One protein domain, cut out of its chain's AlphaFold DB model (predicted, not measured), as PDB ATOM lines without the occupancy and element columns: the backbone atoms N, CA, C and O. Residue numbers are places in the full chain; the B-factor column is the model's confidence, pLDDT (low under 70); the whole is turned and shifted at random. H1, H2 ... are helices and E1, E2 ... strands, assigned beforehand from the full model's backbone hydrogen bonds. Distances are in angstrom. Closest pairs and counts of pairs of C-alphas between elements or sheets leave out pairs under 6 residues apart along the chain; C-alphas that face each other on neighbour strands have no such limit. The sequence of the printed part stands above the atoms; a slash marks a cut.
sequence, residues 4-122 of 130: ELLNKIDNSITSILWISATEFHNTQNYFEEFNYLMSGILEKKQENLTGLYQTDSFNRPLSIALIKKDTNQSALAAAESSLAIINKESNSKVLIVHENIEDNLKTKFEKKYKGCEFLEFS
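What this domain is: This is residues 4 to 122 of the 130 residues of an uncharacterized protein of Halobacteriovorax marinus (strain ATCC BAA-682 / DSM 15412 / SJ) (UniProt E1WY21). A strongly twisted sheet of five strands runs through the domain, with two short helices over one face, H5 over E3 and H6 over the edge strand E5. Away from these two, H2 and H3 make a corner, H2 only grazing the sheet; H1 and H4 are small helices that graze it too. The printed part has 119 residues, with six named helices and five named strands in the order H1 E1 H2 H3 E2 E3 H4 H5 E4 H6 E5; the class is mixed, helices and strands. The sheet's order is E2 E3 E1 E4 E5, mixed. The whole is compact, with a radius of gyration of the C-alphas of 13.3 A, and rounded, spanning 37 by 36 by 26 A.

Where its parts are: H1, residues 4 to 8, begins at C-alpha 4 (101.413, -5.886, 32.754). E1 is residues 15 to 20, 16.3 A long. H2 is residues 31 to 37 and H3 residues 41 to 45. E2, residues 51 to 57, is 18.1 A long, and E3, residues 60 to 68, is 25.8 A, from C-alpha 60 (119.765, -12.096, 25.647). H4 is residues 75 to 78 and H5 residues 80 to 86. E4, residues 93 to 98, is 16.4 A long. H6, residues 105 to 112, is 11.0 A. E5, residues 117 to 121, is 13.6 A and ends at C-alpha 121 (105.817, 2.080, 32.864).

How they stand to each other: E2 and E3 are a hairpin, antiparallel, with N 53 and O 64 2.8 A apart, within hydrogen-bond range. E3 and E1 are parallel, with N 18 and O 65 at 2.8 A; E1 and E4 are parallel, with N 17 and O 95 at 2.8 A; E4 and E5 are parallel, with N 96 and O 119 at 2.8 A. H5 runs along E3, at 9 degrees on the local plane and a height over the sheet of 8.9 A; their closest C-alphas, of Ala 65 and Ser 82, are 6.4 A apart. H6 runs along E5 at 14 degrees on the local plane, height 9.2 A; the closest C-alphas, of Lys 106 and Phe 118, are 5.9 A apart. H5 and H6 are on the same face, two layers, helices on one face of a sheet. E4, H6 and E5 form a strand-helix-strand unit, parallel neighbour strands with a helix between, and E3, H4 H5 and E4 a split one, with E1 between its strands; both crossovers are right-handed. H4 touches H6, with the closest C-alphas, of Leu 76 and Phe 109, 6.5 A apart. H2 and H3 touch only at the corner, the closest C-alphas, of Asn 35 and Leu 42, being 5.4 A apart. H3 is not on the sheet. H1 and H2 are close but not clearly touching, with the closest C-alphas, of Leu 6 and Glu 33, 7.1 A apart. In H1, H2, H3, H5 and H6 every O i to N i+4 pair is within hydrogen-bond range; H4 is too short for one.

The domain as a whole: The two C-alphas farthest apart, of Asn 59 and Asn 72, are 38.4 A apart. The printed part has no cut and no long link. The mean pLDDT of the printed part is 88.0; residue 58 and residues 87 to 91 are under 70.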
ATOM      1  N   GLU A   4     101.342  -6.930  33.772       85.94
ATOM      2  CA  GLU A   4     101.413  -5.886  32.754       85.94
ATOM      3  C   GLU A   4     102.854  -5.421  32.541       85.94
ATOM      4  O   GLU A   4     103.311  -5.346  31.400       85.94
ATOM      5  N   LEU A   5     103.597  -5.204  33.634       88.38
ATOM      6  CA  LEU A   5     105.024  -4.902  33.576       88.38
ATOM      7  C   LEU A   5     105.788  -6.012  32.847       88.38
ATOM      8  O   LEU A   5     106.529  -5.736  31.907       88.38
ATOM      9  N   LEU A   6     105.582  -7.270  33.246       86.75
ATOM     10  CA  LEU A   6     106.279  -8.405  32.637       86.75
ATOM     11  C   LEU A   6     105.944  -8.567  31.149       86.75
ATOM     12  O   LEU A   6     106.838  -8.840  30.358       86.75
ATOM     13  N   ASN A   7     104.693  -8.333  30.748       85.44
ATOM     14  CA  ASN A   7     104.278  -8.394  29.345       85.44
ATOM     15  C   ASN A   7     104.870  -7.264  28.491       85.44
ATOM     16  O   ASN A   7     104.971  -7.417  27.275       85.44
ATOM     17  N   LYS A   8     105.256  -6.132  29.094       85.75
ATOM     18  CA  LYS A   8     105.978  -5.063  28.387       85.75
ATOM     19  C   LYS A   8     107.441  -5.417  28.141       85.75
ATOM     20  O   LYS A   8     108.052  -4.803  27.274       85.75
ATOM     21  N   ILE A   9     108.004  -6.375  28.877       87.50
ATOM     22  CA  ILE A   9     109.396  -6.802  28.740       87.50
ATOM     23  C   ILE A   9     109.465  -7.940  27.721       87.50
ATOM     24  O   ILE A   9     109.254  -9.106  28.045       87.50
ATOM     25  N   ASP A  10     109.775  -7.587  26.476       84.00
ATOM     26  CA  ASP A  10     110.050  -8.531  25.392       84.00
ATOM     27  C   ASP A  10     111.560  -8.614  25.078       84.00
ATOM     28  O   ASP A  10     112.399  -7.978  25.719       84.00
ATOM     29  N   ASN A  11     111.921  -9.399  24.059       81.25
ATOM     30  CA  ASN A  11     113.309  -9.584  23.623       81.25
ATOM     31  C   ASN A  11     113.929  -8.360  22.916       81.25
ATOM     32  O   ASN A  11     115.107  -8.410  22.549       81.25
ATOM     33  N   SER A  12     113.155  -7.296  22.685       87.44
ATOM     34  CA  SER A  12     113.649  -6.029  22.144       87.44
ATOM     35  C   SER A  12     114.197  -5.117  23.239       87.44
ATOM     36  O   SER A  12     115.044  -4.277  22.943       87.44
ATOM     37  N   ILE A  13     113.770  -5.294  24.495       91.00
ATOM     38  CA  ILE A  13     114.252  -4.502  25.628       91.00
ATOM     39  C   ILE A  13     115.640  -4.979  26.036       91.00
ATOM     40  O   ILE A  13     115.823  -6.100  26.504       91.00
ATOM     41  N   THR A  14     116.626  -4.100  25.889       90.38
ATOM     42  CA  THR A  14     118.013  -4.385  26.272       90.38
ATOM     43  C   THR A  14     118.317  -3.909  27.682       90.38
ATOM     44  O   THR A  14     119.287  -4.358  28.303       90.38
ATOM     45  N   SER A  15     117.520  -2.979  28.220       92.75
ATOM     46  CA  SER A  15     117.738  -2.445  29.560       92.75
ATOM     47  C   SER A  15     116.488  -1.930  30.251       92.75
ATOM     48  O   SER A  15     115.554  -1.450  29.613       92.75
ATOM     49  N   ILE A  16     116.510  -1.976  31.581       94.56
ATOM     50  CA  ILE A  16     115.451  -1.458  32.443       94.56
ATOM     51  C   ILE A  16     116.062  -0.515  33.477       94.56
ATOM     52  O   ILE A  16     117.048  -0.850  34.132       94.56
ATOM     53  N   LEU A  17     115.469   0.664  33.632       95.56
ATOM     54  CA  LEU A  17     115.773   1.617  34.690       95.56
ATOM     55  C   LEU A  17     114.616   1.597  35.685       95.56
ATOM     56  O   LEU A  17     113.553   2.132  35.386       95.56
ATOM     57  N   TRP A  18     114.813   0.997  36.854       95.25
ATOM     58  CA  TRP A  18     113.866   1.105  37.955       95.25
ATOM     59  C   TRP A  18     114.269   2.280  38.840       95.25
ATOM     60  O   TRP A  18     115.288   2.228  39.526       95.25
ATOM     61  N   ILE A  19     113.498   3.363  38.780       95.25
ATOM     62  CA  ILE A  19     113.799   4.614  39.475       95.25
ATOM     63  C   ILE A  19     112.831   4.784  40.644       95.25
ATOM     64  O   ILE A  19     111.616   4.809  40.451       95.25
ATOM     65  N   SER A  20     113.376   4.943  41.849       92.75
ATOM     66  CA  SER A  20     112.610   5.191  43.074       92.75
ATOM     67  C   SER A  20     113.108   6.443  43.794       92.75
ATOM     68  O   SER A  20     114.290   6.774  43.750       92.75
ATOM     69  N   ALA A  21     112.207   7.149  44.478       91.25
ATOM     70  CA  ALA A  21     112.551   8.244  45.389       91.25
ATOM     71  C   ALA A  21     112.884   7.737  46.805       91.25
ATOM     72  O   ALA A  21     113.322   8.507  47.657       91.25
ATOM     73  N   THR A  22     112.654   6.448  47.071       90.31
ATOM     74  CA  THR A  22     112.896   5.803  48.365       90.31
ATOM     75  C   THR A  22     113.880   4.646  48.212       90.31
ATOM     76  O   THR A  22     114.190   4.223  47.100       90.31
ATOM     77  N   GLU A  23     114.412   4.163  49.335       90.06
ATOM     78  CA  GLU A  23     115.264   2.970  49.342       90.06
ATOM     79  C   GLU A  23     114.509   1.747  48.829       90.06
ATOM     80  O   GLU A  23     113.304   1.609  49.048       90.06
ATOM     81  N   PHE A  24     115.225   0.856  48.146       90.94
ATOM     82  CA  PHE A  24     114.629  -0.370  47.636       90.94
ATOM     83  C   PHE A  24     114.423  -1.389  48.755       90.94
ATOM     84  O   PHE A  24     115.360  -1.736  49.476       90.94
ATOM     85  N   HIS A  25     113.197  -1.901  48.863       87.69
ATOM     86  CA  HIS A  25     112.793  -2.883  49.867       87.69
ATOM     87  C   HIS A  25     111.928  -3.972  49.235       87.69
ATOM     88  O   HIS A  25     111.285  -3.746  48.213       87.69
ATOM     89  N   ASN A  26     111.867  -5.141  49.874       86.62
ATOM     90  CA  ASN A  26     111.085  -6.280  49.386       86.62
ATOM     91  C   ASN A  26     109.564  -6.046  49.355       86.62
ATOM     92  O   ASN A  26     108.847  -6.792  48.700       86.62
ATOM     93  N   THR A  27     109.077  -5.014  50.043       85.62
ATOM     94  CA  THR A  27     107.666  -4.610  50.045       85.62
ATOM     95  C   THR A  27     107.335  -3.552  48.995       85.62
ATOM     96  O   THR A  27     106.187  -3.119  48.931       85.62
ATOM     97  N   GLN A  28     108.315  -3.058  48.229       86.19
ATOM     98  CA  GLN A  28     108.030  -2.101  47.162       86.19
ATOM     99  C   GLN A  28     107.296  -2.772  46.006       86.19
ATOM    100  O   GLN A  28     107.525  -3.938  45.677       86.19
ATOM    101  N   ASN A  29     106.470  -1.977  45.335       84.50
ATOM    102  CA  ASN A  29     105.882  -2.366  44.067       84.50
ATOM    103  C   ASN A  29     106.989  -2.725  43.071       84.50
ATOM    104  O   ASN A  29     108.040  -2.092  43.046       84.50
ATOM    105  N   TYR A  30     106.745  -3.747  42.256       89.56
ATOM    106  CA  TYR A  30     107.686  -4.298  41.273       89.56
ATOM    107  C   TYR A  30     108.836  -5.145  41.829       89.56
ATOM    108  O   TYR A  30     109.585  -5.738  41.049       89.56
ATOM    109  N   PHE A  31     108.994  -5.242  43.153       91.12
ATOM    110  CA  PHE A  31     110.106  -5.995  43.724       91.12
ATOM    111  C   PHE A  31     110.101  -7.465  43.293       91.12
ATOM    112  O   PHE A  31     111.149  -7.983  42.914       91.12
ATOM    113  N   GLU A  32     108.944  -8.132  43.306       91.75
ATOM    114  CA  GLU A  32     108.828  -9.544  42.915       91.75
ATOM    115  C   GLU A  32     109.231  -9.772  41.451       91.75
ATOM    116  O   GLU A  32     109.904 -10.744  41.125       91.75
ATOM    117  N   GLU A  33     108.855  -8.854  40.568       92.38
ATOM    118  CA  GLU A  33     109.081  -8.867  39.128       92.38
ATOM    119  C   GLU A  33     110.561  -8.676  38.836       92.38
ATOM    120  O   GLU A  33     111.157  -9.439  38.080       92.38
ATOM    121  N   PHE A  34     111.179  -7.683  39.472       92.69
ATOM    122  CA  PHE A  34     112.606  -7.440  39.340       92.69
ATOM    123  C   PHE A  34     113.430  -8.557  39.979       92.69
ATOM    124  O   PHE A  34     114.429  -8.985  39.398       92.69
ATOM    125  N   ASN A  35     112.998  -9.092  41.120       92.62
ATOM    126  CA  ASN A  35     113.636 -10.248  41.735       92.62
ATOM    127  C   ASN A  35     113.531 -11.487  40.831       92.62
ATOM    128  O   ASN A  35     114.525 -12.188  40.652       92.62
ATOM    129  N   TYR A  36     112.380 -11.708  40.190       90.88
ATOM    130  CA  TYR A  36     112.182 -12.759  39.190       90.88
ATOM    131  C   TYR A  36     113.123 -12.589  37.988       90.88
ATOM    132  O   TYR A  36     113.867 -13.514  37.657       90.88
ATOM    133  N   LEU A  37     113.169 -11.395  37.383       90.19
ATOM    134  CA  LEU A  37     114.052 -11.093  36.246       90.19
ATOM    135  C   LEU A  37     115.535 -11.287  36.587       90.19
ATOM    136  O   LEU A  37     116.331 -11.675  35.733       90.19
ATOM    137  N   MET A  38     115.914 -11.045  37.841       90.94
ATOM    138  CA  MET A  38     117.282 -11.194  38.335       90.94
ATOM    139  C   MET A  38     117.529 -12.515  39.077       90.94
ATOM    140  O   MET A  38     118.466 -12.610  39.874       90.94
ATOM    141  N   SER A  39     116.711 -13.546  38.834       89.19
ATOM    142  CA  SER A  39     116.907 -14.899  39.381       89.19
ATOM    143  C   SER A  39     117.084 -14.942  40.911       89.19
ATOM    144  O   SER A  39     117.912 -15.686  41.449       89.19
ATOM    145  N   GLY A  40     116.323 -14.118  41.633       89.69
ATOM    146  CA  GLY A  40     116.294 -14.097  43.094       89.69
ATOM    147  C   GLY A  40     117.426 -13.307  43.761       89.69
ATOM    148  O   GLY A  40     117.646 -13.458  44.963       89.69
ATOM    149  N   ILE A  41     118.221 -12.525  43.018       89.12
ATOM    150  CA  ILE A  41     119.394 -11.853  43.606       89.12
ATOM    151  C   ILE A  41     119.025 -10.759  44.618       89.12
ATOM    152  O   ILE A  41     119.794 -10.525  45.553       89.12
ATOM    153  N   LEU A  42     117.872 -10.099  44.460       90.19
ATOM    154  CA  LEU A  42     117.477  -8.997  45.338       90.19
ATOM    155  C   LEU A  42     117.173  -9.506  46.749       90.19
ATOM    156  O   LEU A  42     117.647  -8.932  47.727       90.19
ATOM    157  N   GLU A  43     116.470 -10.633  46.857       88.62
ATOM    158  CA  GLU A  43     116.193 -11.286  48.143       88.62
ATOM    159  C   GLU A  43     117.466 -11.761  48.851       88.62
ATOM    160  O   GLU A  43     117.542 -11.735  50.080       88.62
ATOM    161  N   LYS A  44     118.493 -12.160  48.090       87.31
ATOM    162  CA  LYS A  44     119.778 -12.606  48.650       87.31
ATOM    163  C   LYS A  44     120.605 -11.460  49.224       87.31
ATOM    164  O   LYS A  44     121.309 -11.674  50.206       87.31
ATOM    165  N   LYS A  45     120.563 -10.274  48.607       82.75
ATOM    166  CA  LYS A  45     121.362  -9.118  49.045       82.75
ATOM    167  C   LYS A  45     120.824  -8.453  50.313       82.75
ATOM    168  O   LYS A  45     121.637  -7.934  51.063       82.75
ATOM    169  N   GLN A  46     119.509  -8.490  50.552       70.81
ATOM    170  CA  GLN A  46     118.786  -7.922  51.711       70.81
ATOM    171  C   GLN A  46     118.920  -6.395  51.936       70.81
ATOM    172  O   GLN A  46     117.955  -5.772  52.370       70.81
ATOM    173  N   GLU A  47     120.051  -5.776  51.599       80.00
ATOM    174  CA  GLU A  47     120.350  -4.346  51.727       80.00
ATOM    175  C   GLU A  47     121.182  -3.829  50.536       80.00
ATOM    176  O   GLU A  47     121.708  -4.608  49.738       80.00
ATOM    177  N   ASN A  48     121.306  -2.500  50.405       81.25
ATOM    178  CA  ASN A  48     122.104  -1.836  49.361       81.25
ATOM    179  C   ASN A  48     121.786  -2.337  47.939       81.25
ATOM    180  O   ASN A  48     122.669  -2.689  47.151       81.25
ATOM    181  N   LEU A  49     120.491  -2.397  47.623       90.25
ATOM    182  CA  LEU A  49     120.008  -2.939  46.356       90.25
ATOM    183  C   LEU A  49     120.235  -1.991  45.171       90.25
ATOM    184  O   LEU A  49     120.260  -2.462  44.039       90.25
ATOM    185  N   THR A  50     120.450  -0.696  45.403       92.44
ATOM    186  CA  THR A  50     120.808   0.274  44.355       92.44
ATOM    187  C   THR A  50     122.057  -0.182  43.599       92.44
ATOM    188  O   THR A  50     123.077  -0.520  44.200       92.44
ATOM    189  N   GLY A  51     121.995  -0.187  42.269       91.81
ATOM    190  CA  GLY A  51     123.112  -0.611  41.432       91.81
ATOM    191  C   GLY A  51     122.695  -1.124  40.061       91.81
ATOM    192  O   GLY A  51     121.512  -1.175  39.723       91.81
ATOM    193  N   LEU A  52     123.698  -1.505  39.271       91.81
ATOM    194  CA  LEU A  52     123.518  -2.138  37.971       91.81
ATOM    195  C   LEU A  52     123.636  -3.655  38.112       91.81
ATOM    196  O   LEU A  52     124.633  -4.168  38.619       91.81
ATOM    197  N   TYR A  53     122.631  -4.354  37.612       92.00
ATOM    198  CA  TYR A  53     122.544  -5.802  37.563       92.00
ATOM    199  C   TYR A  53     122.513  -6.243  36.108       92.00
ATOM    200  O   TYR A  53     121.900  -5.594  35.263       92.00
ATOM    201  N   GLN A  54     123.175  -7.355  35.816       89.25
ATOM    202  CA  GLN A  54     123.120  -7.997  34.511       89.25
ATOM    203  C   GLN A  54     122.564  -9.397  34.703       89.25
ATOM    204  O   GLN A  54     123.004 -10.134  35.584       89.25
ATOM    205  N   THR A  55     121.560  -9.722  33.906       88.00
ATOM    206  CA  THR A  55     120.874 -11.012  33.902       88.00
ATOM    207  C   THR A  55     120.664 -11.446  32.458       88.00
ATOM    208  O   THR A  55     120.760 -10.624  31.546       88.00
ATOM    209  N   ASP A  56     120.358 -12.718  32.247       84.19
ATOM    210  CA  ASP A  56     119.936 -13.218  30.945       84.19
ATOM    211  C   ASP A  56     118.414 -13.358  30.943       84.19
ATOM    212  O   ASP A  56     117.836 -14.091  31.747       84.19
ATOM    213  N   SER A  57     117.753 -12.657  30.024       72.62
ATOM    214  CA  SER A  57     116.311 -12.751  29.805       72.62
ATOM    215  C   SER A  57     116.049 -13.094  28.343       72.62
ATOM    216  O   SER A  57     116.646 -12.507  27.443       72.62
ATOM    217  N   PHE A  58     115.195 -14.087  28.079       69.81
ATOM    218  CA  PHE A  58     114.873 -14.543  26.716       69.81
ATOM    219  C   PHE A  58     116.106 -14.843  25.831       69.81
ATOM    220  O   PHE A  58     116.106 -14.551  24.633       69.81
ATOM    221  N   ASN A  59     117.158 -15.439  26.406       77.38
ATOM    222  CA  ASN A  59     118.446 -15.726  25.748       77.38
ATOM    223  C   ASN A  59     119.222 -14.482  25.275       77.38
ATOM    224  O   ASN A  59     120.028 -14.576  24.345       77.38
ATOM    225  N   ARG A  60     118.987 -13.315  25.884       80.00
ATOM    226  CA  ARG A  60     119.765 -12.096  25.647       80.00
ATOM    227  C   ARG A  60     120.170 -11.428  26.965       80.00
ATOM    228  O   ARG A  60     119.400 -11.483  27.925       80.00
ATOM    229  N   PRO A  61     121.329 -10.750  26.999       86.56
ATOM    230  CA  PRO A  61     121.706  -9.937  28.144       86.56
ATOM    231  C   PRO A  61     120.687  -8.815  28.369       86.56
ATOM    232  O   PRO A  61     120.381  -8.048  27.456       86.56
ATOM    233  N   LEU A  62     120.202  -8.707  29.600       89.75
ATOM    234  CA  LEU A  62     119.329  -7.647  30.080       89.75
ATOM    235  C   LEU A  62     120.044  -6.911  31.214       89.75
ATOM    236  O   LEU A  62     120.404  -7.502  32.234       89.75
ATOM    237  N   SER A  63     120.248  -5.608  31.039       92.38
ATOM    238  CA  SER A  63     120.801  -4.759  32.099       92.38
ATOM    239  C   SER A  63     119.676  -4.107  32.894       92.38
ATOM    240  O   SER A  63     118.808  -3.451  32.327       92.38
ATOM    241  N   ILE A  64     119.685  -4.258  34.212       93.94
ATOM    242  CA  ILE A  64     118.673  -3.700  35.109       93.94
ATOM    243  C   ILE A  64     119.372  -2.762  36.087       93.94
ATOM    244  O   ILE A  64     120.224  -3.187  36.860       93.94
ATOM    245  N   ALA A  65     119.024  -1.481  36.057       95.38
ATOM    246  CA  ALA A  65     119.541  -0.487  36.986       95.38
ATOM    247  C   ALA A  65     118.481  -0.146  38.038       95.38
ATOM    248  O   ALA A  65     117.432   0.398  37.698       95.38
ATOM    249  N   LEU A  66     118.778  -0.427  39.305       95.38
ATOM    250  CA  LEU A  66     118.009   0.047  40.455       95.38
ATOM    251  C   LEU A  66     118.603   1.386  40.880       95.38
ATOM    252  O   LEU A  66     119.757   1.445  41.310       95.38
ATOM    253  N   ILE A  67     117.842   2.461  40.708       95.50
ATOM    254  CA  ILE A  67     118.300   3.839  40.875       95.50
ATOM    255  C   ILE A  67     117.462   4.513  41.952       95.50
ATOM    256  O   ILE A  67     116.264   4.738  41.778       95.50
ATOM    257  N   LYS A  68     118.114   4.897  43.047       93.88
ATOM    258  CA  LYS A  68     117.530   5.808  44.024       93.88
ATOM    259  C   LYS A  68     117.809   7.246  43.587       93.88
ATOM    260  O   LYS A  68     118.963   7.636  43.438       93.88
ATOM    261  N   LYS A  69     116.753   8.025  43.381       93.38
ATOM    262  CA  LYS A  69     116.814   9.459  43.095       93.38
ATOM    263  C   LYS A  69     116.830  10.237  44.407       93.38
ATOM    264  O   LYS A  69     115.887  10.134  45.189       93.38
ATOM    265  N   ASP A  70     117.831  11.089  44.605       91.75
ATOM    266  CA  ASP A  70     117.824  12.025  45.732       91.75
ATOM    267  C   ASP A  70     116.749  13.107  45.558       91.75
ATOM    268  O   ASP A  70     116.388  13.480  44.437       91.75
ATOM    269  N   THR A  71     116.240  13.666  46.661       87.62
ATOM    270  CA  THR A  71     115.125  14.636  46.657       87.62
ATOM    271  C   THR A  71     115.352  15.807  45.697       87.62
ATOM    272  O   THR A  71     114.453  16.153  44.935       87.62
ATOM    273  N   ASN A  72     116.571  16.355  45.665       88.94
ATOM    274  CA  ASN A  72     116.938  17.522  44.852       88.94
ATOM    275  C   ASN A  72     117.509  17.167  43.467       88.94
ATOM    276  O   ASN A  72     117.873  18.059  42.702       88.94
ATOM    277  N   GLN A  73     117.630  15.880  43.148       92.62
ATOM    278  CA  GLN A  73     118.184  15.402  41.886       92.62
ATOM    279  C   GLN A  73     117.054  15.101  40.897       92.62
ATOM    280  O   GLN A  73     115.998  14.619  41.298       92.62
ATOM    281  N   SER A  74     117.258  15.349  39.602       93.31
ATOM    282  CA  SER A  74     116.323  14.857  38.582       93.31
ATOM    283  C   SER A  74     116.553  13.370  38.301       93.31
ATOM    284  O   SER A  74     117.679  12.882  38.388       93.31
ATOM    285  N   ALA A  75     115.517  12.635  37.904       93.19
ATOM    286  CA  ALA A  75     115.619  11.217  37.554       93.19
ATOM    287  C   ALA A  75     116.628  10.980  36.421       93.19
ATOM    288  O   ALA A  75     117.372  10.003  36.418       93.19
ATOM    289  N   LEU A  76     116.697  11.922  35.479       93.00
ATOM    290  CA  LEU A  76     117.644  11.884  34.373       93.00
ATOM    291  C   LEU A  76     119.100  12.062  34.833       93.00
ATOM    292  O   LEU A  76     119.986  11.429  34.263       93.00
ATOM    293  N   ALA A  77     119.344  12.882  35.860       92.81
ATOM    294  CA  ALA A  77     120.661  12.995  36.483       92.81
ATOM    295  C   ALA A  77     120.995  11.755  37.330       92.81
ATOM    296  O   ALA A  77     122.124  11.279  37.291       92.81
ATOM    297  N   ALA A  78     120.018  11.187  38.045       93.69
ATOM    298  CA  ALA A  78     120.210   9.961  38.825       93.69
ATOM    299  C   ALA A  78     120.556   8.751  37.938       93.69
ATOM    300  O   ALA A  78     121.383   7.918  38.298       93.69
ATOM    301  N   ALA A  79     119.959   8.676  36.748       93.19
ATOM    302  CA  ALA A  79     120.164   7.587  35.798       93.19
ATOM    303  C   ALA A  79     121.394   7.750  34.889       93.19
ATOM    304  O   ALA A  79     121.699   6.839  34.119       93.19
ATOM    305  N   GLU A  80     122.089   8.889  34.935       91.00
ATOM    306  CA  GLU A  80     123.140   9.235  33.972       91.00
ATOM    307  C   GLU A  80     124.289   8.225  33.954       91.00
ATOM    308  O   GLU A  80     124.652   7.729  32.888       91.00
ATOM    309  N   SER A  81     124.804   7.849  35.125       88.06
ATOM    310  CA  SER A  81     125.887   6.866  35.235       88.06
ATOM    311  C   SER A  81     125.473   5.490  34.710       88.06
ATOM    312  O   SER A  81     126.225   4.856  33.971       88.06
ATOM    313  N   SER A  82     124.260   5.037  35.041       89.81
ATOM    314  CA  SER A  82     123.729   3.753  34.567       89.81
ATOM    315  C   SER A  82     123.565   3.751  33.051       89.81
ATOM    316  O   SER A  82     123.978   2.807  32.379       89.81
ATOM    317  N   LEU A  83     123.029   4.836  32.489       87.38
ATOM    318  CA  LEU A  83     122.865   4.980  31.048       87.38
ATOM    319  C   LEU A  83     124.194   5.094  30.312       87.38
ATOM    320  O   LEU A  83     124.319   4.516  29.242       87.38
ATOM    321  N   ALA A  84     125.209   5.755  30.866       84.25
ATOM    322  CA  ALA A  84     126.537   5.787  30.250       84.25
ATOM    323  C   ALA A  84     127.152   4.381  30.102       84.25
ATOM    324  O   ALA A  84     127.902   4.121  29.160       84.25
ATOM    325  N   ILE A  85     126.826   3.462  31.016       80.44
ATOM    326  CA  ILE A  85     127.297   2.073  30.973       80.44
ATOM    327  C   ILE A  85     126.469   1.242  29.987       80.44
ATOM    328  O   ILE A  85     127.035   0.472  29.211       80.44
ATOM    329  N   ILE A  86     125.147   1.409  30.024       78.50
ATOM    330  CA  ILE A  86     124.173   0.646  29.236       78.50
ATOM    331  C   ILE A  86     124.199   1.036  27.753       78.50
ATOM    332  O   ILE A  86     124.089   0.192  26.870       78.50
ATOM    333  N   ASN A  87     124.355   2.323  27.462       68.44
ATOM    334  CA  ASN A  87     124.036   2.901  26.164       68.44
ATOM    335  C   ASN A  87     125.220   2.902  25.183       68.44
ATOM    336  O   ASN A  87     125.412   3.842  24.412       68.44
ATOM    337  N   LYS A  88     126.057   1.859  25.240       63.41
ATOM    338  CA  LYS A  88     127.226   1.715  24.357       63.41
ATOM    339  C   LYS A  88     126.852   1.374  22.914       63.41
ATOM    340  O   LYS A  88     127.677   1.572  22.027       63.41
ATOM    341  N   GLU A  89     125.629   0.899  22.676       60.75
ATOM    342  CA  GLU A  89     125.148   0.523  21.348       60.75
ATOM    343  C   GLU A  89     123.992   1.414  20.883       60.75
ATOM    344  O   GLU A  89     122.965   1.563  21.555       60.75
ATOM    345  N   SER A  90     124.154   1.987  19.690       56.12
ATOM    346  CA  SER A  90     123.094   2.668  18.948       56.12
ATOM    347  C   SER A  90     121.963   1.679  18.633       56.12
ATOM    348  O   SER A  90     122.243   0.626  18.064       56.12
ATOM    349  N   ASN A  91     120.712   2.042  18.957       67.81
ATOM    350  CA  ASN A  91     119.477   1.229  18.912       67.81
ATOM    351  C   ASN A  91     119.115   0.449  20.191       67.81
ATOM    352  O   ASN A  91     118.327  -0.495  20.137       67.81
ATOM    353  N   SER A  92     119.632   0.850  21.353       82.75
ATOM    354  CA  SER A  92     119.175   0.294  22.634       82.75
ATOM    355  C   SER A  92     117.727   0.703  22.942       82.75
ATOM    356  O   SER A  92     117.380   1.884  22.836       82.75
ATOM    357  N   LYS A  93     116.895  -0.258  23.365       91.31
ATOM    358  CA  LYS A  93     115.528  -0.007  23.842       91.31
ATOM    359  C   LYS A  93     115.468  -0.161  25.355       91.31
ATOM    360  O   LYS A  93     115.778  -1.223  25.898       91.31
ATOM    361  N   VAL A  94     115.088   0.922  26.022       93.31
ATOM    362  CA  VAL A  94     115.180   1.080  27.472       93.31
ATOM    363  C   VAL A  94     113.787   1.265  28.064       93.31
ATOM    364  O   VAL A  94     113.066   2.187  27.686       93.31
ATOM    365  N   LEU A  95     113.412   0.417  29.018       94.62
ATOM    366  CA  LEU A  95     112.192   0.585  29.805       94.62
ATOM    367  C   LEU A  95     112.483   1.390  31.068       94.62
ATOM    368  O   LEU A  95     113.331   1.007  31.866       94.62
ATOM    369  N   ILE A  96     111.755   2.478  31.280       95.00
ATOM    370  CA  ILE A  96     111.769   3.231  32.532       95.00
ATOM    371  C   ILE A  96     110.596   2.742  33.374       95.00
ATOM    372  O   ILE A  96     109.449   2.854  32.948       95.00
ATOM    373  N   VAL A  97     110.883   2.217  34.561       94.88
ATOM    374  CA  VAL A  97     109.890   1.806  35.556       94.88
ATOM    375  C   VAL A  97     109.999   2.738  36.748       94.88
ATOM    376  O   VAL A  97     111.078   2.888  37.323       94.88
ATOM    377  N   HIS A  98     108.906   3.394  37.117       92.50
ATOM    378  CA  HIS A  98     108.901   4.336  38.234       92.50
ATOM    379  C   HIS A  98     107.500   4.512  38.815       92.50
ATOM    380  O   HIS A  98     106.516   4.099  38.210       92.50
ATOM    381  N   GLU A  99     107.414   5.132  39.990       87.56
ATOM    382  CA  GLU A  99     106.139   5.456  40.634       87.56
ATOM    383  C   GLU A  99     106.080   6.933  41.000       87.56
ATOM    384  O   GLU A  99     106.693   7.361  41.978       87.56
ATOM    385  N   ASN A 100     105.320   7.711  40.222       82.75
ATOM    386  CA  ASN A 100     105.082   9.138  40.469       82.75
ATOM    387  C   ASN A 100     106.376   9.939  40.734       82.75
ATOM    388  O   ASN A 100     106.396  10.830  41.585       82.75
ATOM    389  N   ILE A 101     107.469   9.610  40.037       87.44
ATOM    390  CA  ILE A 101     108.770  10.244  40.278       87.44
ATOM    391  C   ILE A 101     108.808  11.646  39.682       87.44
ATOM    392  O   ILE A 101     109.104  12.613  40.382       87.44
ATOM    393  N   GLU A 102     108.521  11.758  38.388       89.31
ATOM    394  CA  GLU A 102     108.434  13.024  37.669       89.31
ATOM    395  C   GLU A 102     107.529  12.872  36.445       89.31
ATOM    396  O   GLU A 102     107.454  11.799  35.848       89.31
ATOM    397  N   ASP A 103     106.937  13.978  35.998       87.00
ATOM    398  CA  ASP A 103     106.191  13.997  34.744       87.00
ATOM    399  C   ASP A 103     107.123  13.969  33.526       87.00
ATOM    400  O   ASP A 103     108.220  14.557  33.522       87.00
ATOM    401  N   ASN A 104     106.618  13.364  32.447       88.25
ATOM    402  CA  ASN A 104     107.241  13.331  31.123       88.25
ATOM    403  C   ASN A 104     108.669  12.756  31.134       88.25
ATOM    404  O   ASN A 104     109.546  13.268  30.423       88.25
ATOM    405  N   LEU A 105     108.928  11.722  31.945       91.69
ATOM    406  CA  LEU A 105     110.257  11.119  32.045       91.69
ATOM    407  C   LEU A 105     110.734  10.606  30.694       91.69
ATOM    408  O   LEU A 105     111.800  11.039  30.251       91.69
ATOM    409  N   LYS A 106     109.938   9.795  29.993       93.00
ATOM    410  CA  LYS A 106     110.273   9.319  28.646       93.00
ATOM    411  C   LYS A 106     110.767  10.445  27.737       93.00
ATOM    412  O   LYS A 106     111.875  10.375  27.214       93.00
ATOM    413  N   THR A 107     109.999  11.529  27.622       92.19
ATOM    414  CA  THR A 107     110.350  12.667  26.760       92.19
ATOM    415  C   THR A 107     111.649  13.353  27.191       92.19
ATOM    416  O   THR A 107     112.416  13.815  26.343       92.19
ATOM    417  N   LYS A 108     111.926  13.448  28.497       93.38
ATOM    418  CA  LYS A 108     113.197  13.991  29.006       93.38
ATOM    419  C   LYS A 108     114.378  13.100  28.607       93.38
ATOM    420  O   LYS A 108     115.391  13.623  28.142       93.38
ATOM    421  N   PHE A 109     114.239  11.782  28.750       93.00
ATOM    422  CA  PHE A 109     115.275  10.819  28.369       93.00
ATOM    423  C   PHE A 109     115.527  10.818  26.856       93.00
ATOM    424  O   PHE A 109     116.677  10.974  26.445       93.00
ATOM    425  N   GLU A 110     114.480  10.775  26.031       91.69
ATOM    426  CA  GLU A 110     114.586  10.820  24.562       91.69
ATOM    427  C   GLU A 110     115.281  12.094  24.055       91.69
ATOM    428  O   GLU A 110     116.059  12.053  23.101       91.69
ATOM    429  N   LYS A 111     115.052  13.241  24.712       91.25
ATOM    430  CA  LYS A 111     115.719  14.506  24.357       91.25
ATOM    431  C   LYS A 111     117.231  14.470  24.593       91.25
ATOM    432  O   LYS A 111     117.966  15.073  23.808       91.25
ATOM    433  N   LYS A 112     117.695  13.812  25.663       90.31
ATOM    434  CA  LYS A 112     119.124  13.746  26.025       90.31
ATOM    435  C   LYS A 112     119.851  12.609  25.307       90.31
ATOM    436  O   LYS A 112     120.952  12.820  24.809       90.31
ATOM    437  N   TYR A 113     119.241  11.429  25.229       87.88
ATOM    438  CA  TYR A 113     119.861  10.211  24.705       87.88
ATOM    439  C   TYR A 113     119.289   9.868  23.329       87.88
ATOM    440  O   TYR A 113     118.445   8.987  23.171       87.88
ATOM    441  N   LYS A 114     119.748  10.608  22.316       84.56
ATOM    442  CA  LYS A 114     119.352  10.389  20.921       84.56
ATOM    443  C   LYS A 114     119.847   9.025  20.431       84.56
ATOM    444  O   LYS A 114     120.995   8.671  20.677       84.56
ATOM    445  N   GLY A 115     119.007   8.309  19.685       82.56
ATOM    446  CA  GLY A 115     119.337   6.984  19.138       82.56
ATOM    447  C   GLY A 115     118.951   5.807  20.038       82.56
ATOM    448  O   GLY A 115     119.250   4.664  19.698       82.56
ATOM    449  N   CYS A 116     118.274   6.083  21.153       86.81
ATOM    450  CA  CYS A 116     117.664   5.081  22.019       86.81
ATOM    451  C   CYS A 116     116.148   5.200  21.936       86.81
ATOM    452  O   CYS A 116     115.607   6.305  21.862       86.81
ATOM    453  N   GLU A 117     115.469   4.065  22.007       91.12
ATOM    454  CA  GLU A 117     114.024   4.030  22.181       91.12
ATOM    455  C   GLU A 117     113.717   3.926  23.676       91.12
ATOM    456  O   GLU A 117     114.227   3.031  24.349       91.12
ATOM    457  N   PHE A 118     112.884   4.826  24.203       92.81
ATOM    458  CA  PHE A 118     112.441   4.756  25.593       92.81
ATOM    459  C   PHE A 118     110.974   4.340  25.679       92.81
ATOM    460  O   PHE A 118     110.085   4.905  25.033       92.81
ATOM    461  N   LEU A 119     110.716   3.359  26.535       94.00
ATOM    462  CA  LEU A 119     109.390   3.006  27.014       94.00
ATOM    463  C   LEU A 119     109.247   3.456  28.465       94.00
ATOM    464  O   LEU A 119     110.234   3.585  29.185       94.00
ATOM    465  N   GLU A 120     108.014   3.680  28.896       92.81
ATOM    466  CA  GLU A 120     107.715   4.085  30.264       92.81
ATOM    467  C   GLU A 120     106.593   3.217  30.821       92.81
ATOM    468  O   GLU A 120     105.593   2.955  30.147       92.81
ATOM    469  N   PHE A 121     106.800   2.757  32.048       92.44
ATOM    470  CA  PHE A 121     105.817   2.080  32.864       92.44
ATOM    471  C   PHE A 121     105.750   2.784  34.217       92.44
ATOM    472  O   PHE A 121     106.713   2.787  34.984       92.44
ATOM    473  N   SER A 122     104.605   3.396  34.482       85.94
ATOM    474  CA  SER A 122     104.261   3.987  35.766       85.94
ATOM    475  C   SER A 122     102.811   3.628  36.033       85.94
ATOM    476  O   SER A 122     101.984   3.879  35.154       85.94
TER     477      SER A 122